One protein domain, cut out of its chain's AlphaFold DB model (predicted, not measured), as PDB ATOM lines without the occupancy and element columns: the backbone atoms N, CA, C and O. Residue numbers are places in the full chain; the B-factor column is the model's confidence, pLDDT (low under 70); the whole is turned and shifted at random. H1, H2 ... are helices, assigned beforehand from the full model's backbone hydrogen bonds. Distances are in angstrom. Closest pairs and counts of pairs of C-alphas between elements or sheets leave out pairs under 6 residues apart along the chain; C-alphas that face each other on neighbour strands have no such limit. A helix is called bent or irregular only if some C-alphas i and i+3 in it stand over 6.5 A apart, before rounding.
ATOM      1  N   ASP A  15      36.586 -20.495 -59.489       86.75
ATOM      2  CA  ASP A  15      37.842 -19.862 -59.911       86.75
ATOM      3  C   ASP A  15      38.221 -18.715 -58.971       86.75
ATOM      4  O   ASP A  15      39.383 -18.579 -58.580       86.75
ATOM      5  N   PHE A  16      37.230 -17.937 -58.521       90.75
ATOM      6  CA  PHE A  16      37.443 -16.914 -57.497       90.75
ATOM      7  C   PHE A  16      37.861 -17.526 -56.155       90.75
ATOM      8  O   PHE A  16      38.791 -17.031 -55.527       90.75
ATOM      9  N   MET A  17      37.220 -18.614 -55.718       93.69
ATOM     10  CA  MET A  17      37.520 -19.260 -54.438       93.69
ATOM     11  C   MET A  17      38.908 -19.916 -54.434       93.69
ATOM     12  O   MET A  17      39.627 -19.827 -53.439       93.69
ATOM     13  N   ILE A  18      39.326 -20.502 -55.561       92.81
ATOM     14  CA  ILE A  18      40.697 -20.991 -55.762       92.81
ATOM     15  C   ILE A  18      41.684 -19.817 -55.716       92.81
ATOM     16  O   ILE A  18      42.690 -19.887 -55.006       92.81
ATOM     17  N   GLY A  19      41.376 -18.715 -56.409       90.88
ATOM     18  CA  GLY A  19      42.186 -17.497 -56.381       90.88
ATOM     19  C   GLY A  19      42.313 -16.892 -54.978       90.88
ATOM     20  O   GLY A  19      43.412 -16.529 -54.565       90.88
ATOM     21  N   ALA A  20      41.219 -16.845 -54.220       95.62
ATOM     22  CA  ALA A  20      41.175 -16.338 -52.854       95.62
ATOM     23  C   ALA A  20      41.919 -17.249 -51.868       95.62
ATOM     24  O   ALA A  20      42.618 -16.741 -50.999       95.62
ATOM     25  N   LEU A  21      41.832 -18.576 -52.012       97.00
ATOM     26  CA  LEU A  21      42.568 -19.517 -51.163       97.00
ATOM     27  C   LEU A  21      44.083 -19.381 -51.367       97.00
ATOM     28  O   LEU A  21      44.835 -19.223 -50.405       97.00
ATOM     29  N   VAL A  22      44.536 -19.395 -52.625       95.31
ATOM     30  CA  VAL A  22      45.961 -19.248 -52.964       95.31
ATOM     31  C   VAL A  22      46.467 -17.855 -52.585       95.31
ATOM     32  O   VAL A  22      47.506 -17.727 -51.935       95.31
ATOM     33  N   GLY A  23      45.717 -16.808 -52.937       91.25
ATOM     34  CA  GLY A  23      46.042 -15.425 -52.591       91.25
ATOM     35  C   GLY A  23      46.036 -15.176 -51.083       91.25
ATOM     36  O   GLY A  23      46.904 -14.466 -50.583       91.25
ATOM     37  N   GLY A  24      45.119 -15.805 -50.346       96.25
ATOM     38  CA  GLY A  24      45.008 -15.717 -48.892       96.25
ATOM     39  C   GLY A  24      46.193 -16.355 -48.175       96.25
ATOM     40  O   GLY A  24      46.763 -15.730 -47.283       96.25
ATOM     41  N   MET A  25      46.638 -17.540 -48.604       95.44
ATOM     42  CA  MET A  25      47.847 -18.166 -48.049       95.44
ATOM     43  C   MET A  25      49.099 -17.315 -48.302       95.44
ATOM     44  O   MET A  25      49.869 -17.062 -47.375       95.44
ATOM     45  N   LEU A  26      49.290 -16.831 -49.537       92.56
ATOM     46  CA  LEU A  26      50.429 -15.968 -49.882       92.56
ATOM     47  C   LEU A  26      50.370 -14.617 -49.154       92.56
ATOM     48  O   LEU A  26      51.396 -14.132 -48.681       92.56
ATOM     49  N   GLY A  27      49.181 -14.027 -49.029       90.81
ATOM     50  CA  GLY A  27      48.945 -12.781 -48.304       90.81
ATOM     51  C   GLY A  27      49.207 -12.919 -46.806       90.81
ATOM     52  O   GLY A  27      49.882 -12.070 -46.233       90.81
ATOM     53  N   ALA A  28      48.756 -14.012 -46.185       91.75
ATOM     54  CA  ALA A  28      49.033 -14.314 -44.783       91.75
ATOM     55  C   ALA A  28      50.532 -14.530 -44.543       91.75
ATOM     56  O   ALA A  28      51.096 -13.929 -43.633       91.75
ATOM     57  N   ALA A  29      51.207 -15.308 -45.394       88.44
ATOM     58  CA  ALA A  29      52.655 -15.483 -45.310       88.44
ATOM     59  C   ALA A  29      53.401 -14.145 -45.475       88.44
ATOM     60  O   ALA A  29      54.307 -13.842 -44.699       88.44
ATOM     61  N   ALA A  30      52.996 -13.307 -46.433       87.50
ATOM     62  CA  ALA A  30      53.564 -11.973 -46.622       87.50
ATOM     63  C   ALA A  30      53.295 -11.045 -45.423       87.50
ATOM     64  O   ALA A  30      54.187 -10.301 -45.017       87.50
ATOM     65  N   ALA A  31      52.109 -11.113 -44.816       89.25
ATOM     66  CA  ALA A  31      51.768 -10.366 -43.609       89.25
ATOM     67  C   ALA A  31      52.603 -10.823 -42.404       89.25
ATOM     68  O   ALA A  31      53.135  -9.984 -41.681       89.25
ATOM     69  N   LEU A  32      52.803 -12.134 -42.228       86.31
ATOM     70  CA  LEU A  32      53.707 -12.690 -41.216       86.31
ATOM     71  C   LEU A  32      55.161 -12.259 -41.459       86.31
ATOM     72  O   LEU A  32      55.875 -11.954 -40.509       86.31
ATOM     73  N   LEU A  33      55.591 -12.168 -42.721       82.94
ATOM     74  CA  LEU A  33      56.918 -11.661 -43.090       82.94
ATOM     75  C   LEU A  33      57.098 -10.159 -42.840       82.94
ATOM     76  O   LEU A  33      58.224  -9.727 -42.574       82.94
ATOM     77  N   LEU A  34      56.028  -9.374 -42.981       82.19
ATOM     78  CA  LEU A  34      56.002  -7.937 -42.703       82.19
ATOM     79  C   LEU A  34      55.864  -7.655 -41.198       82.19
ATOM     80  O   LEU A  34      56.339  -6.627 -40.718       82.19
ATOM     81  N   ALA A  35      55.274  -8.583 -40.443       82.94
ATOM     82  CA  ALA A  35      55.225  -8.528 -38.992       82.94
ATOM     83  C   ALA A  35      56.645  -8.718 -38.398       82.94
ATOM     84  O   ALA A  35      57.321  -9.708 -38.691       82.94
ATOM     85  N   PRO A  36      57.122  -7.811 -37.522       71.50
ATOM     86  CA  PRO A  36      58.529  -7.732 -37.108       71.50
ATOM     87  C   PRO A  36      59.052  -8.946 -36.325       71.50
ATOM     88  O   PRO A  36      60.267  -9.139 -36.254       71.50
ATOM     89  N   LYS A  37      58.155  -9.741 -35.724       71.31
ATOM     90  CA  LYS A  37      58.500 -10.938 -34.941       71.31
ATOM     91  C   LYS A  37      58.538 -12.194 -35.822       71.31
ATOM     92  O   LYS A  37      59.586 -12.818 -35.933       71.31
ATOM     93  N   ALA A  38      57.451 -12.487 -36.537       77.12
ATOM     94  CA  ALA A  38      57.341 -13.677 -37.387       77.12
ATOM     95  C   ALA A  38      58.263 -13.636 -38.628       77.12
ATOM     96  O   ALA A  38      58.773 -14.668 -39.060       77.12
ATOM     97  N   GLY A  39      58.561 -12.451 -39.173       69.94
ATOM     98  CA  GLY A  39      59.397 -12.325 -40.371       69.94
ATOM     99  C   GLY A  39      60.899 -12.566 -40.176       69.94
ATOM    100  O   GLY A  39      61.599 -12.787 -41.170       69.94
ATOM    101  N   LYS A  40      61.408 -12.506 -38.936       77.06
ATOM    102  CA  LYS A  40      62.820 -12.793 -38.607       77.06
ATOM    103  C   LYS A  40      63.074 -14.296 -38.521       77.06
ATOM    104  O   LYS A  40      64.033 -14.782 -39.112       77.06
ATOM    105  N   GLU A  41      62.178 -15.008 -37.846       74.75
ATOM    106  CA  GLU A  41      62.230 -16.464 -37.677       74.75
ATOM    107  C   GLU A  41      62.040 -17.167 -39.026       74.75
ATOM    108  O   GLU A  41      62.886 -17.959 -39.432       74.75
ATOM    109  N   LEU A  42      61.044 -16.750 -39.823       74.12
ATOM    110  CA  LEU A  42      60.774 -17.379 -41.118       74.12
ATOM    111  C   LEU A  42      61.934 -17.233 -42.116       74.12
ATOM    112  O   LEU A  42      62.180 -18.135 -42.906       74.12
ATOM    113  N   ARG A  43      62.670 -16.113 -42.095       76.12
ATOM    114  CA  ARG A  43      63.860 -15.944 -42.948       76.12
ATOM    115  C   ARG A  43      65.031 -16.801 -42.481       76.12
ATOM    116  O   ARG A  43      65.765 -17.281 -43.337       76.12
ATOM    117  N   SER A  44      65.206 -16.971 -41.171       79.25
ATOM    118  CA  SER A  44      66.243 -17.842 -40.610       79.25
ATOM    119  C   SER A  44      66.014 -19.291 -41.047       79.25
ATOM    120  O   SER A  44      66.891 -19.888 -41.671       79.25
ATOM    121  N   ASP A  45      64.795 -19.796 -40.846       78.81
ATOM    122  CA  ASP A  45      64.415 -21.180 -41.156       78.81
ATOM    123  C   ASP A  45      64.415 -21.456 -42.666       78.81
ATOM    124  O   ASP A  45      64.849 -22.514 -43.132       78.81
ATOM    125  N   LEU A  46      63.968 -20.478 -43.462       75.19
ATOM    126  CA  LEU A  46      63.983 -20.591 -44.915       75.19
ATOM    127  C   LEU A  46      65.411 -20.601 -45.460       75.19
ATOM    128  O   LEU A  46      65.653 -21.292 -46.437       75.19
ATOM    129  N   ASN A  47      66.360 -19.865 -44.875       78.62
ATOM    130  CA  ASN A  47      67.731 -19.824 -45.393       78.62
ATOM    131  C   ASN A  47      68.441 -21.178 -45.217       78.62
ATOM    132  O   ASN A  47      69.150 -21.622 -46.118       78.62
ATOM    133  N   GLU A  48      68.191 -21.870 -44.104       78.81
ATOM    134  CA  GLU A  48      68.728 -23.210 -43.841       78.81
ATOM    135  C   GLU A  48      68.122 -24.266 -44.785       78.81
ATOM    136  O   GLU A  48      68.840 -25.064 -45.392       78.81
ATOM    137  N   GLN A  49      66.806 -24.215 -45.007       73.88
ATOM    138  CA  GLN A  49      66.110 -25.162 -45.887       73.88
ATOM    139  C   GLN A  49      66.256 -24.833 -47.383       73.88
ATOM    140  O   GLN A  49      66.240 -25.734 -48.227       73.88
ATOM    141  N   ALA A  50      66.437 -23.560 -47.743       74.25
ATOM    142  CA  ALA A  50      66.580 -23.117 -49.128       74.25
ATOM    143  C   ALA A  50      67.871 -23.631 -49.762       74.25
ATOM    144  O   ALA A  50      67.864 -23.948 -50.951       74.25
ATOM    145  N   VAL A  51      68.960 -23.755 -48.993       72.56
ATOM    146  CA  VAL A  51      70.220 -24.328 -49.493       72.56
ATOM    147  C   VAL A  51      70.010 -25.778 -49.938       72.56
ATOM    148  O   VAL A  51      70.446 -26.148 -51.025       72.56
ATOM    149  N   TYR A  52      69.253 -26.564 -49.170       71.81
ATOM    150  CA  TYR A  52      68.932 -27.956 -49.499       71.81
ATOM    151  C   TYR A  52      67.956 -28.083 -50.684       71.81
ATOM    152  O   TYR A  52      68.114 -28.941 -51.555       71.81
ATOM    153  N   LEU A  53      66.955 -27.203 -50.764       71.75
ATOM    154  CA  LEU A  53      65.966 -27.220 -51.848       71.75
ATOM    155  C   LEU A  53      66.517 -26.704 -53.185       71.75
ATOM    156  O   LEU A  53      66.037 -27.114 -54.247       71.75
ATOM    157  N   LYS A  54      67.507 -25.807 -53.152       73.75
ATOM    158  CA  LYS A  54      68.100 -25.183 -54.344       73.75
ATOM    159  C   LYS A  54      68.705 -26.211 -55.300       73.75
ATOM    160  O   LYS A  54      68.526 -26.071 -56.510       73.75
ATOM    161  N   ASP A  55      69.332 -27.261 -54.777       72.12
ATOM    162  CA  ASP A  55      69.942 -28.306 -55.606       72.12
ATOM    163  C   ASP A  55      68.890 -29.160 -56.330       72.12
ATOM    164  O   ASP A  55      69.028 -29.413 -57.526       72.12
ATOM    165  N   LYS A  56      67.769 -29.495 -55.675       67.31
ATOM    166  CA  LYS A  56      66.629 -30.188 -56.314       67.31
ATOM    167  C   LYS A  56      65.829 -29.297 -57.270       67.31
ATOM    168  O   LYS A  56      65.247 -29.777 -58.240       67.31
ATOM    169  N   SER A  57      65.783 -27.996 -56.998       69.25
ATOM    170  CA  SER A  57      65.028 -27.020 -57.789       69.25
ATOM    171  C   SER A  57      65.676 -26.714 -59.142       69.25
ATOM    172  O   SER A  57      64.970 -26.379 -60.095       69.25
ATOM    173  N   ASN A  58      67.000 -26.851 -59.267       70.56
ATOM    174  CA  ASN A  58      67.710 -26.546 -60.513       70.56
ATOM    175  C   ASN A  58      67.259 -27.422 -61.697       70.56
ATOM    176  O   ASN A  58      67.087 -26.897 -62.798       70.56
ATOM    177  N   GLU A  59      66.992 -28.715 -61.478       69.75
ATOM    178  CA  GLU A  59      66.480 -29.609 -62.529       69.75
ATOM    179  C   GLU A  59      65.042 -29.256 -62.938       69.75
ATOM    180  O   GLU A  59      64.732 -29.142 -64.125       69.75
ATOM    181  N   PHE A  60      64.166 -28.996 -61.965       69.31
ATOM    182  CA  PHE A  60      62.769 -28.641 -62.236       69.31
ATOM    183  C   PHE A  60      62.637 -27.253 -62.882       69.31
ATOM    184  O   PHE A  60      61.812 -27.037 -63.774       69.31
ATOM    185  N   SER A  61      63.504 -26.317 -62.488       73.81
ATOM    186  CA  SER A  61      63.569 -24.964 -63.040       73.81
ATOM    187  C   SER A  61      63.896 -24.952 -64.527       73.81
ATOM    188  O   SER A  61      63.409 -24.070 -65.229       73.81
ATOM    189  N   HIS A  62      64.692 -25.898 -65.033       71.81
ATOM    190  CA  HIS A  62      65.054 -25.912 -66.451       71.81
ATOM    191  C   HIS A  62      63.839 -26.230 -67.339       71.81
ATOM    192  O   HIS A  62      63.572 -25.515 -68.306       71.81
ATOM    193  N   LEU A  63      63.044 -27.232 -66.949       68.81
ATOM    194  CA  LEU A  63      61.825 -27.635 -67.658       68.81
ATOM    195  C   LEU A  63      60.693 -26.607 -67.494       68.81
ATOM    196  O   LEU A  63      59.946 -26.317 -68.434       68.81
ATOM    197  N   ALA A  64      60.584 -26.019 -66.300       73.56
ATOM    198  CA  ALA A  64      59.618 -24.968 -66.022       73.56
ATOM    199  C   ALA A  64      59.947 -23.677 -66.784       73.56
ATOM    200  O   ALA A  64      59.034 -23.067 -67.335       73.56
ATOM    201  N   ARG A  65      61.221 -23.264 -66.872       75.06
ATOM    202  CA  ARG A  65      61.647 -22.045 -67.591       75.06
ATOM    203  C   ARG A  65      61.248 -22.048 -69.059       75.06
ATOM    204  O   ARG A  65      60.766 -21.028 -69.542       75.06
ATOM    205  N   GLU A  66      61.411 -23.169 -69.756       71.00
ATOM    206  CA  GLU A  66      61.090 -23.262 -71.184       71.00
ATOM    207  C   GLU A  66      59.585 -23.070 -71.445       71.00
ATOM    208  O   GLU A  66      59.194 -22.267 -72.293       71.00
ATOM    209  N   LYS A  67      58.721 -23.711 -70.644       68.75
ATOM    210  CA  LYS A  67      57.259 -23.524 -70.730       68.75
ATOM    211  C   LYS A  67      56.804 -22.162 -70.197       68.75
ATOM    212  O   LYS A  67      55.884 -21.558 -70.749       68.75
ATOM    213  N   SER A  68      57.469 -21.656 -69.161       72.31
ATOM    214  CA  SER A  68      57.142 -20.371 -68.532       72.31
ATOM    215  C   SER A  68      57.519 -19.193 -69.422       72.31
ATOM    216  O   SER A  68      56.788 -18.219 -69.449       72.31
ATOM    217  N   SER A  69      58.600 -19.280 -70.199       72.75
ATOM    218  CA  SER A  69      59.033 -18.250 -71.159       72.75
ATOM    219  C   SER A  69      57.910 -17.809 -72.110       72.75
ATOM    220  O   SER A  69      57.712 -16.613 -72.336       72.75
ATOM    221  N   ASN A  70      57.122 -18.761 -72.615       74.62
ATOM    222  CA  ASN A  70      56.013 -18.463 -73.524       74.62
ATOM    223  C   ASN A  70      54.809 -17.859 -72.786       74.62
ATOM    224  O   ASN A  70      54.213 -16.901 -73.267       74.62
ATOM    225  N   ILE A  71      54.507 -18.357 -71.583       76.19
ATOM    226  CA  ILE A  71      53.431 -17.830 -70.729       76.19
ATOM    227  C   ILE A  71      53.756 -16.410 -70.257       76.19
ATOM    228  O   ILE A  71      52.899 -15.534 -70.300       76.19
ATOM    229  N   VAL A  72      55.001 -16.156 -69.853       76.38
ATOM    230  CA  VAL A  72      55.472 -14.854 -69.370       76.38
ATOM    231  C   VAL A  72      55.338 -13.792 -70.453       76.38
ATOM    232  O   VAL A  72      54.949 -12.678 -70.127       76.38
ATOM    233  N   ARG A  73      55.591 -14.106 -71.730       74.81
ATOM    234  CA  ARG A  73      55.387 -13.139 -72.823       74.81
ATOM    235  C   ARG A  73      53.920 -12.726 -72.958       74.81
ATOM    236  O   ARG A  73      53.627 -11.536 -72.908       74.81
ATOM    237  N   THR A  74      53.005 -13.691 -73.032       74.12
ATOM    238  CA  THR A  74      51.563 -13.417 -73.151       74.12
ATOM    239  C   THR A  74      51.000 -12.725 -71.907       74.12
ATOM    240  O   THR A  74      50.220 -11.781 -72.018       74.12
ATOM    241  N   VAL A  75      51.429 -13.145 -70.714       77.25
ATOM    242  CA  VAL A  75      51.058 -12.495 -69.451       77.25
ATOM    243  C   VAL A  75      51.626 -11.085 -69.385       77.25
ATOM    244  O   VAL A  75      50.916 -10.189 -68.957       77.25
ATOM    245  N   SER A  76      52.861 -10.855 -69.833       76.19
ATOM    246  CA  SER A  76      53.482  -9.527 -69.842       76.19
ATOM    247  C   SER A  76      52.713  -8.552 -70.739       76.19
ATOM    248  O   SER A  76      52.401  -7.442 -70.311       76.19
ATOM    249  N   GLU A  77      52.295  -8.973 -71.934       78.44
ATOM    250  CA  GLU A  77      51.476  -8.139 -72.828       78.44
ATOM    251  C   GLU A  77      50.094  -7.823 -72.233       78.44
ATOM    252  O   GLU A  77      49.634  -6.680 -72.291       78.44
ATOM    253  N   GLN A  78      49.452  -8.802 -71.589       76.50
ATOM    254  CA  GLN A  78      48.151  -8.616 -70.933       76.50
ATOM    255  C   GLN A  78      48.257  -7.952 -69.548       76.50
ATOM    256  O   GLN A  78      47.266  -7.428 -69.030       76.50
ATOM    257  N   SER A  79      49.456  -7.912 -68.958       78.00
ATOM    258  CA  SER A  79      49.689  -7.409 -67.602       78.00
ATOM    259  C   SER A  79      49.357  -5.932 -67.478       78.00
ATOM    260  O   SER A  79      48.813  -5.534 -66.459       78.00
ATOM    261  N   ASN A  80      49.591  -5.131 -68.522       80.81
ATOM    262  CA  ASN A  80      49.248  -3.710 -68.510       80.81
ATOM    263  C   ASN A  80      47.737  -3.494 -68.335       80.81
ATOM    264  O   ASN A  80      47.322  -2.614 -67.588       80.81
ATOM    265  N   GLN A  81      46.901  -4.324 -68.965       83.12
ATOM    266  CA  GLN A  81      45.445  -4.220 -68.830       83.12
ATOM    267  C   GLN A  81      44.974  -4.674 -67.446       83.12
ATOM    268  O   GLN A  81      44.098  -4.047 -66.850       83.12
ATOM    269  N   VAL A  82      45.576  -5.741 -66.915       84.31
ATOM    270  CA  VAL A  82      45.305  -6.227 -65.556       84.31
ATOM    271  C   VAL A  82      45.752  -5.198 -64.516       84.31
ATOM    272  O   VAL A  82      44.991  -4.872 -63.609       84.31
ATOM    273  N   ALA A  83      46.945  -4.628 -64.676       85.00
ATOM    274  CA  ALA A  83      47.508  -3.617 -63.790       85.00
ATOM    275  C   ALA A  83      46.636  -2.359 -63.751       85.00
ATOM    276  O   ALA A  83      46.360  -1.851 -62.665       85.00
ATOM    277  N   THR A  84      46.140  -1.893 -64.902       85.88
ATOM    278  CA  THR A  84      45.194  -0.770 -64.950       85.88
ATOM    279  C   THR A  84      43.898  -1.099 -64.211       85.88
ATOM    280  O   THR A  84      43.499  -0.335 -63.337       85.88
ATOM    281  N   LYS A  85      43.287  -2.271 -64.446       86.56
ATOM    282  CA  LYS A  85      42.058  -2.683 -63.738       86.56
ATOM    283  C   LYS A  85      42.249  -2.779 -62.222       86.56
ATOM    284  O   LYS A  85      41.395  -2.323 -61.466       86.56
ATOM    285  N   VAL A  86      43.369  -3.345 -61.768       89.06
ATOM    286  CA  VAL A  86      43.708  -3.435 -60.337       89.06
ATOM    287  C   VAL A  86      43.938  -2.046 -59.744       89.06
ATOM    288  O   VAL A  86      43.480  -1.772 -58.632       89.06
ATOM    289  N   LYS A  87      44.613  -1.152 -60.472       88.31
ATOM    290  CA  LYS A  87      44.835   0.234 -60.049       88.31
ATOM    291  C   LYS A  87      43.517   0.995 -59.909       88.31
ATOM    292  O   LYS A  87      43.338   1.685 -58.908       88.31
ATOM    293  N   ASP A  88      42.598   0.832 -60.853       90.50
ATOM    294  CA  ASP A  88      41.279   1.467 -60.816       90.50
ATOM    295  C   ASP A  88      40.434   0.931 -59.653       90.50
ATOM    296  O   ASP A  88      39.888   1.717 -58.877       90.50
ATOM    297  N   LEU A  89      40.405  -0.394 -59.460       88.69
ATOM    298  CA  LEU A  89      39.739  -1.029 -58.318       88.69
ATOM    299  C   LEU A  89      40.302  -0.503 -56.989       88.69
ATOM    300  O   LEU A  89      39.547  -0.074 -56.120       88.69
ATOM    301  N   THR A  90      41.630  -0.477 -56.853       89.00
ATOM    302  CA  THR A  90      42.320   0.007 -55.646       89.00
ATOM    303  C   THR A  90      42.065   1.493 -55.406       89.00
ATOM    304  O   THR A  90      41.902   1.912 -54.265       89.00
ATOM    305  N   SER A  91      42.019   2.304 -56.464       88.56
ATOM    306  CA  SER A  91      41.705   3.736 -56.386       88.56
ATOM    307  C   SER A  91      40.286   3.972 -55.868       88.56
ATOM    308  O   SER A  91      40.083   4.821 -55.004       88.56
ATOM    309  N   ASN A  92      39.312   3.190 -56.340       89.62
ATOM    310  CA  ASN A  92      37.929   3.276 -55.871       89.62
ATOM    311  C   ASN A  92      37.791   2.794 -54.420       89.62
ATOM    312  O   ASN A  92      37.238   3.519 -53.601       89.62
ATOM    313  N   LEU A  93      38.403   1.655 -54.075       86.88
ATOM    314  CA  LEU A  93      38.476   1.148 -52.699       86.88
ATOM    315  C   LEU A  93      39.093   2.170 -51.736       86.88
ATOM    316  O   LEU A  93      38.559   2.391 -50.654       86.88
ATOM    317  N   ARG A  94      40.198   2.818 -52.127       88.06
ATOM    318  CA  ARG A  94      40.820   3.880 -51.324       88.06
ATOM    319  C   ARG A  94      39.882   5.061 -51.133       88.06
ATOM    320  O   ARG A  94      39.709   5.487 -50.007       88.06
ATOM    321  N   LYS A  95      39.227   5.541 -52.194       87.06
ATOM    322  CA  LYS A  95      38.253   6.641 -52.085       87.06
ATOM    323  C   LYS A  95      37.088   6.295 -51.164       87.06
ATOM    324  O   LYS A  95      36.609   7.178 -50.463       87.06
ATOM    325  N   ASP A  96      36.616   5.055 -51.181       87.88
ATOM    326  CA  ASP A  96      35.519   4.623 -50.315       87.88
ATOM    327  C   ASP A  96      35.979   4.496 -48.857       87.88
ATOM    328  O   ASP A  96      35.299   5.003 -47.970       87.88
ATOM    329  N   ILE A  97      37.178   3.956 -48.618       83.06
ATOM    330  CA  ILE A  97      37.818   3.945 -47.292       83.06
ATOM    331  C   ILE A  97      38.065   5.365 -46.780       83.06
ATOM    332  O   ILE A  97      37.805   5.633 -45.615       83.06
ATOM    333  N   ASP A  98      38.538   6.279 -47.622       84.00
ATOM    334  CA  ASP A  98      38.811   7.666 -47.241       84.00
ATOM    335  C   ASP A  98      37.510   8.422 -46.945       84.00
ATOM    336  O   ASP A  98      37.451   9.196 -45.995       84.00
ATOM    337  N   LYS A  99      36.431   8.170 -47.702       82.19
ATOM    338  CA  LYS A  99      35.094   8.711 -47.400       82.19
ATOM    339  C   LYS A  99      34.544   8.168 -46.091       82.19
ATOM    340  O   LYS A  99      33.910   8.918 -45.356       82.19
ATOM    341  N   TRP A 100      34.737   6.879 -45.821       78.31
ATOM    342  CA  TRP A 100      34.319   6.271 -44.561       78.31
ATOM    343  C   TRP A 100      35.142   6.827 -43.411       78.31
ATOM    344  O   TRP A 100      34.542   7.303 -42.465       78.31
ATOM    345  N   ARG A 101      36.467   6.928 -43.552       72.12
ATOM    346  CA  ARG A 101      37.356   7.567 -42.573       72.12
ATOM    347  C   ARG A 101      37.032   9.034 -42.327       72.12
ATOM    348  O   ARG A 101      37.079   9.447 -41.186       72.12
ATOM    349  N   ALA A 102      36.681   9.809 -43.349       73.38
ATOM    350  CA  ALA A 102      36.294  11.211 -43.178       73.38
ATOM    351  C   ALA A 102      34.922  11.356 -42.495       73.38
ATOM    352  O   ALA A 102      34.709  12.284 -41.723       73.38
ATOM    353  N   LYS A 103      33.991  10.430 -42.761       65.00
ATOM    354  CA  LYS A 103      32.682  10.362 -42.089       65.00
ATOM    355  C   LYS A 103      32.786   9.790 -40.667       65.00
ATOM    356  O   LYS A 103      31.961  10.084 -39.805       65.00
ATOM    357  N   GLU A 104      33.803   8.969 -40.447       57.31
ATOM    358  CA  GLU A 104      34.168   8.371 -39.176       57.31
ATOM    359  C   GLU A 104      35.005   9.344 -38.349       57.31
ATOM    360  O   GLU A 104      34.749   9.408 -37.178       57.31
ATOM    361  N   GLU A 105      35.856  10.227 -38.876       54.91
ATOM    362  CA  GLU A 105      36.500  11.299 -38.081       54.91
ATOM    363  C   GLU A 105      35.482  12.250 -37.410       54.91
ATOM    364  O   GLU A 105      35.779  12.799 -36.353       54.91
ATOM    365  N   GLU A 106      34.267  12.389 -37.959       53.84
ATOM    366  CA  GLU A 106      33.138  13.115 -37.341       53.84
ATOM    367  C   GLU A 106      32.384  12.281 -36.272       53.84
ATOM    368  O   GLU A 106      31.741  12.858 -35.404       53.84
ATOM    369  N   ASN A 107      32.490  10.940 -36.286       56.06
ATOM    370  CA  ASN A 107      31.832  10.006 -35.340       56.06
ATOM    371  C   ASN A 107      32.814   9.198 -34.448       56.06
ATOM    372  O   ASN A 107      32.409   8.504 -33.521       56.06
ATOM    373  N   ALA A 108      34.119   9.262 -34.697       52.31
ATOM    374  CA  ALA A 108      35.167   8.453 -34.070       52.31
ATOM    375  C   ALA A 108      35.659   9.079 -32.771       52.31
ATOM    376  O   ALA A 108      36.276   8.381 -31.969       52.31
ATOM    377  N   SER A 109      35.354  10.362 -32.531       53.62
ATOM    378  CA  SER A 109      35.457  10.930 -31.188       53.62
ATOM    379  C   SER A 109      34.476  10.276 -30.209       53.62
ATOM    380  O   SER A 109      34.762  10.273 -29.018       53.62
ATOM    381  N   GLU A 110      33.365   9.699 -30.685       52.81
ATOM    382  CA  GLU A 110      32.439   8.901 -29.864       52.81
ATOM    383  C   GLU A 110      32.794   7.402 -29.900       52.81
ATOM    384  O   GLU A 110      32.829   6.755 -28.855       52.81
ATOM    385  N   LEU A 111      33.182   6.859 -31.063       47.53
ATOM    386  CA  LEU A 111      33.424   5.417 -31.228       47.53
ATOM    387  C   LEU A 111      34.710   4.895 -30.547       47.53
ATOM    388  O   LEU A 111      34.727   3.762 -30.072       47.53
ATOM    389  N   TYR A 112      35.786   5.693 -30.450       47.06
ATOM    390  CA  TYR A 112      36.958   5.290 -29.650       47.06
ATOM    391  C   TYR A 112      36.658   5.278 -28.145       47.06
ATOM    392  O   TYR A 112      37.286   4.491 -27.447       47.06
ATOM    393  N   GLY A 113      35.722   6.109 -27.662       51.00
ATOM    394  CA  GLY A 113      35.308   6.147 -26.254       51.00
ATOM    395  C   GLY A 113      34.520   4.901 -25.847       51.00
ATOM    396  O   GLY A 113      34.862   4.265 -24.855       51.00
ATOM    397  N   GLU A 114      33.555   4.491 -26.674       50.62
ATOM    398  CA  GLU A 114      32.720   3.300 -26.440       50.62
ATOM    399  C   GLU A 114      33.521   1.992 -26.577       50.62
ATOM    400  O   GLU A 114      33.431   1.111 -25.726       50.62
ATOM    401  N   ILE A 115      34.423   1.896 -27.565       50.69
ATOM    402  CA  ILE A 115      35.300   0.721 -27.721       50.69
ATOM    403  C   ILE A 115      36.318   0.613 -26.568       50.69
ATOM    404  O   ILE A 115      36.710  -0.495 -26.203       50.69
ATOM    405  N   THR A 116      36.767   1.722 -25.964       47.31
ATOM    406  CA  THR A 116      37.643   1.656 -24.777       47.31
ATOM    407  C   THR A 116      36.914   1.343 -23.476       47.31
ATOM    408  O   THR A 116      37.565   0.805 -22.577       47.31
ATOM    409  N   ASP A 117      35.620   1.645 -23.367       48.03
ATOM    410  CA  ASP A 117      34.807   1.306 -22.191       48.03
ATOM    411  C   ASP A 117      34.381  -0.174 -22.231       48.03
ATOM    412  O   ASP A 117      34.608  -0.892 -21.253       48.03
ATOM    413  N   ASP A 118      33.955  -0.689 -23.390       50.59
ATOM    414  CA  ASP A 118      33.592  -2.109 -23.556       50.59
ATOM    415  C   ASP A 118      34.804  -3.061 -23.461       50.59
ATOM    416  O   ASP A 118      34.678  -4.215 -23.053       50.59
ATOM    417  N   ILE A 119      36.014  -2.591 -23.796       49.00
ATOM    418  CA  ILE A 119      37.254  -3.377 -23.626       49.00
ATOM    419  C   ILE A 119      37.811  -3.266 -22.193       49.00
ATOM    420  O   ILE A 119      38.562  -4.145 -21.756       49.00
ATOM    421  N   GLN A 120      37.454  -2.229 -21.425       46.09
ATOM    422  CA  GLN A 120      37.848  -2.131 -20.012       46.09
ATOM    423  C   GLN A 120      36.971  -2.985 -19.083       46.09
ATOM    424  O   GLN A 120      37.461  -3.391 -18.024       46.09
ATOM    425  N   GLU A 121      35.744  -3.335 -19.478       46.16
ATOM    426  CA  GLU A 121      34.843  -4.136 -18.634       46.16
ATOM    427  C   GLU A 121      35.127  -5.657 -18.656       46.16
ATOM    428  O   GLU A 121      34.738  -6.362 -17.728       46.16
ATOM    429  N   GLU A 122      35.927  -6.182 -19.597       44.62
ATOM    430  CA  GLU A 122      36.424  -7.576 -19.529       44.62
ATOM    431  C   GLU A 122      37.723  -7.751 -18.710       44.62
ATOM    432  O   GLU A 122      38.226  -8.869 -18.577       44.62
TER     433      GLU A 122
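AT A GLANCE: This is residues 15 to 122 of the 140 residues of the protein "Gas vesicle protein" of Fictibacillus sp. BK138 (UniProt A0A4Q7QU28). One very long bent helix, H2, sweeps round as a wide open hook, with a shorter helix at each end: H1 folds back slantwise from its first end, and H3 turns off its last end at a corner. The hook is loose and hollow, with few contacts between its parts. The printed part has 108 residues with three named helices, in the order H1, H2, H3, and no named strand; the class is all helix. The whole is extended, with a radius of gyration of the C-alphas of 22.0 A, and spans 61 by 38 by 22 A.

HOW THE PARTS SIT: H1, residues 15 to 34, is joined by a tight link of 3 residues to H2, residues 38 to 105. H2 was assigned as one helix by its hydrogen bonds but is bent: C-alphas 77 and 80 are 6.6 A apart. Its arms H2a, residues 38 to 77, and H2b, residues 80 to 105, stand at a steep tilt of 49 degrees. H2a also has a kink of 68 degrees near residue 55. H1 and H2a touch only at the corner, through residues 32 to 33 and 38 to 42; the closest C-alphas, of Leu 33 and Gly 39, are 3.7 A apart. They run opposite ways at a steep tilt of 40 degrees. H3, residues 108 to 120, and H2b are near each other and meet only through their tight link of 2 residues. H1 is apart from H2b and H3, and H2a is apart from H3. In H1 and H2b every O i to N i+4 pair is within hydrogen-bond range; in H2a 24 of 36 are, in H3 8 of 9.

IN THESE COORDINATES: H1 begins at C-alpha 15 (37.842, -19.862, -59.911) and is 27.7 A long. H2a measures 36.3 A and H2b 36.2 A from first to last C-alpha. H3, 17.8 A long, ends at C-alpha 120 (37.848, -2.131, -20.012).

THE WHOLE: The two C-alphas farthest apart, of Glu 66 and Glu 121, are 61.8 A apart. Residues 15 to 28 and 44 to 122 stand free. The printed part has no cut. The model's mean pLDDT over the printed part is 75.2, and residues 103 to 122 are among the 27 under 70.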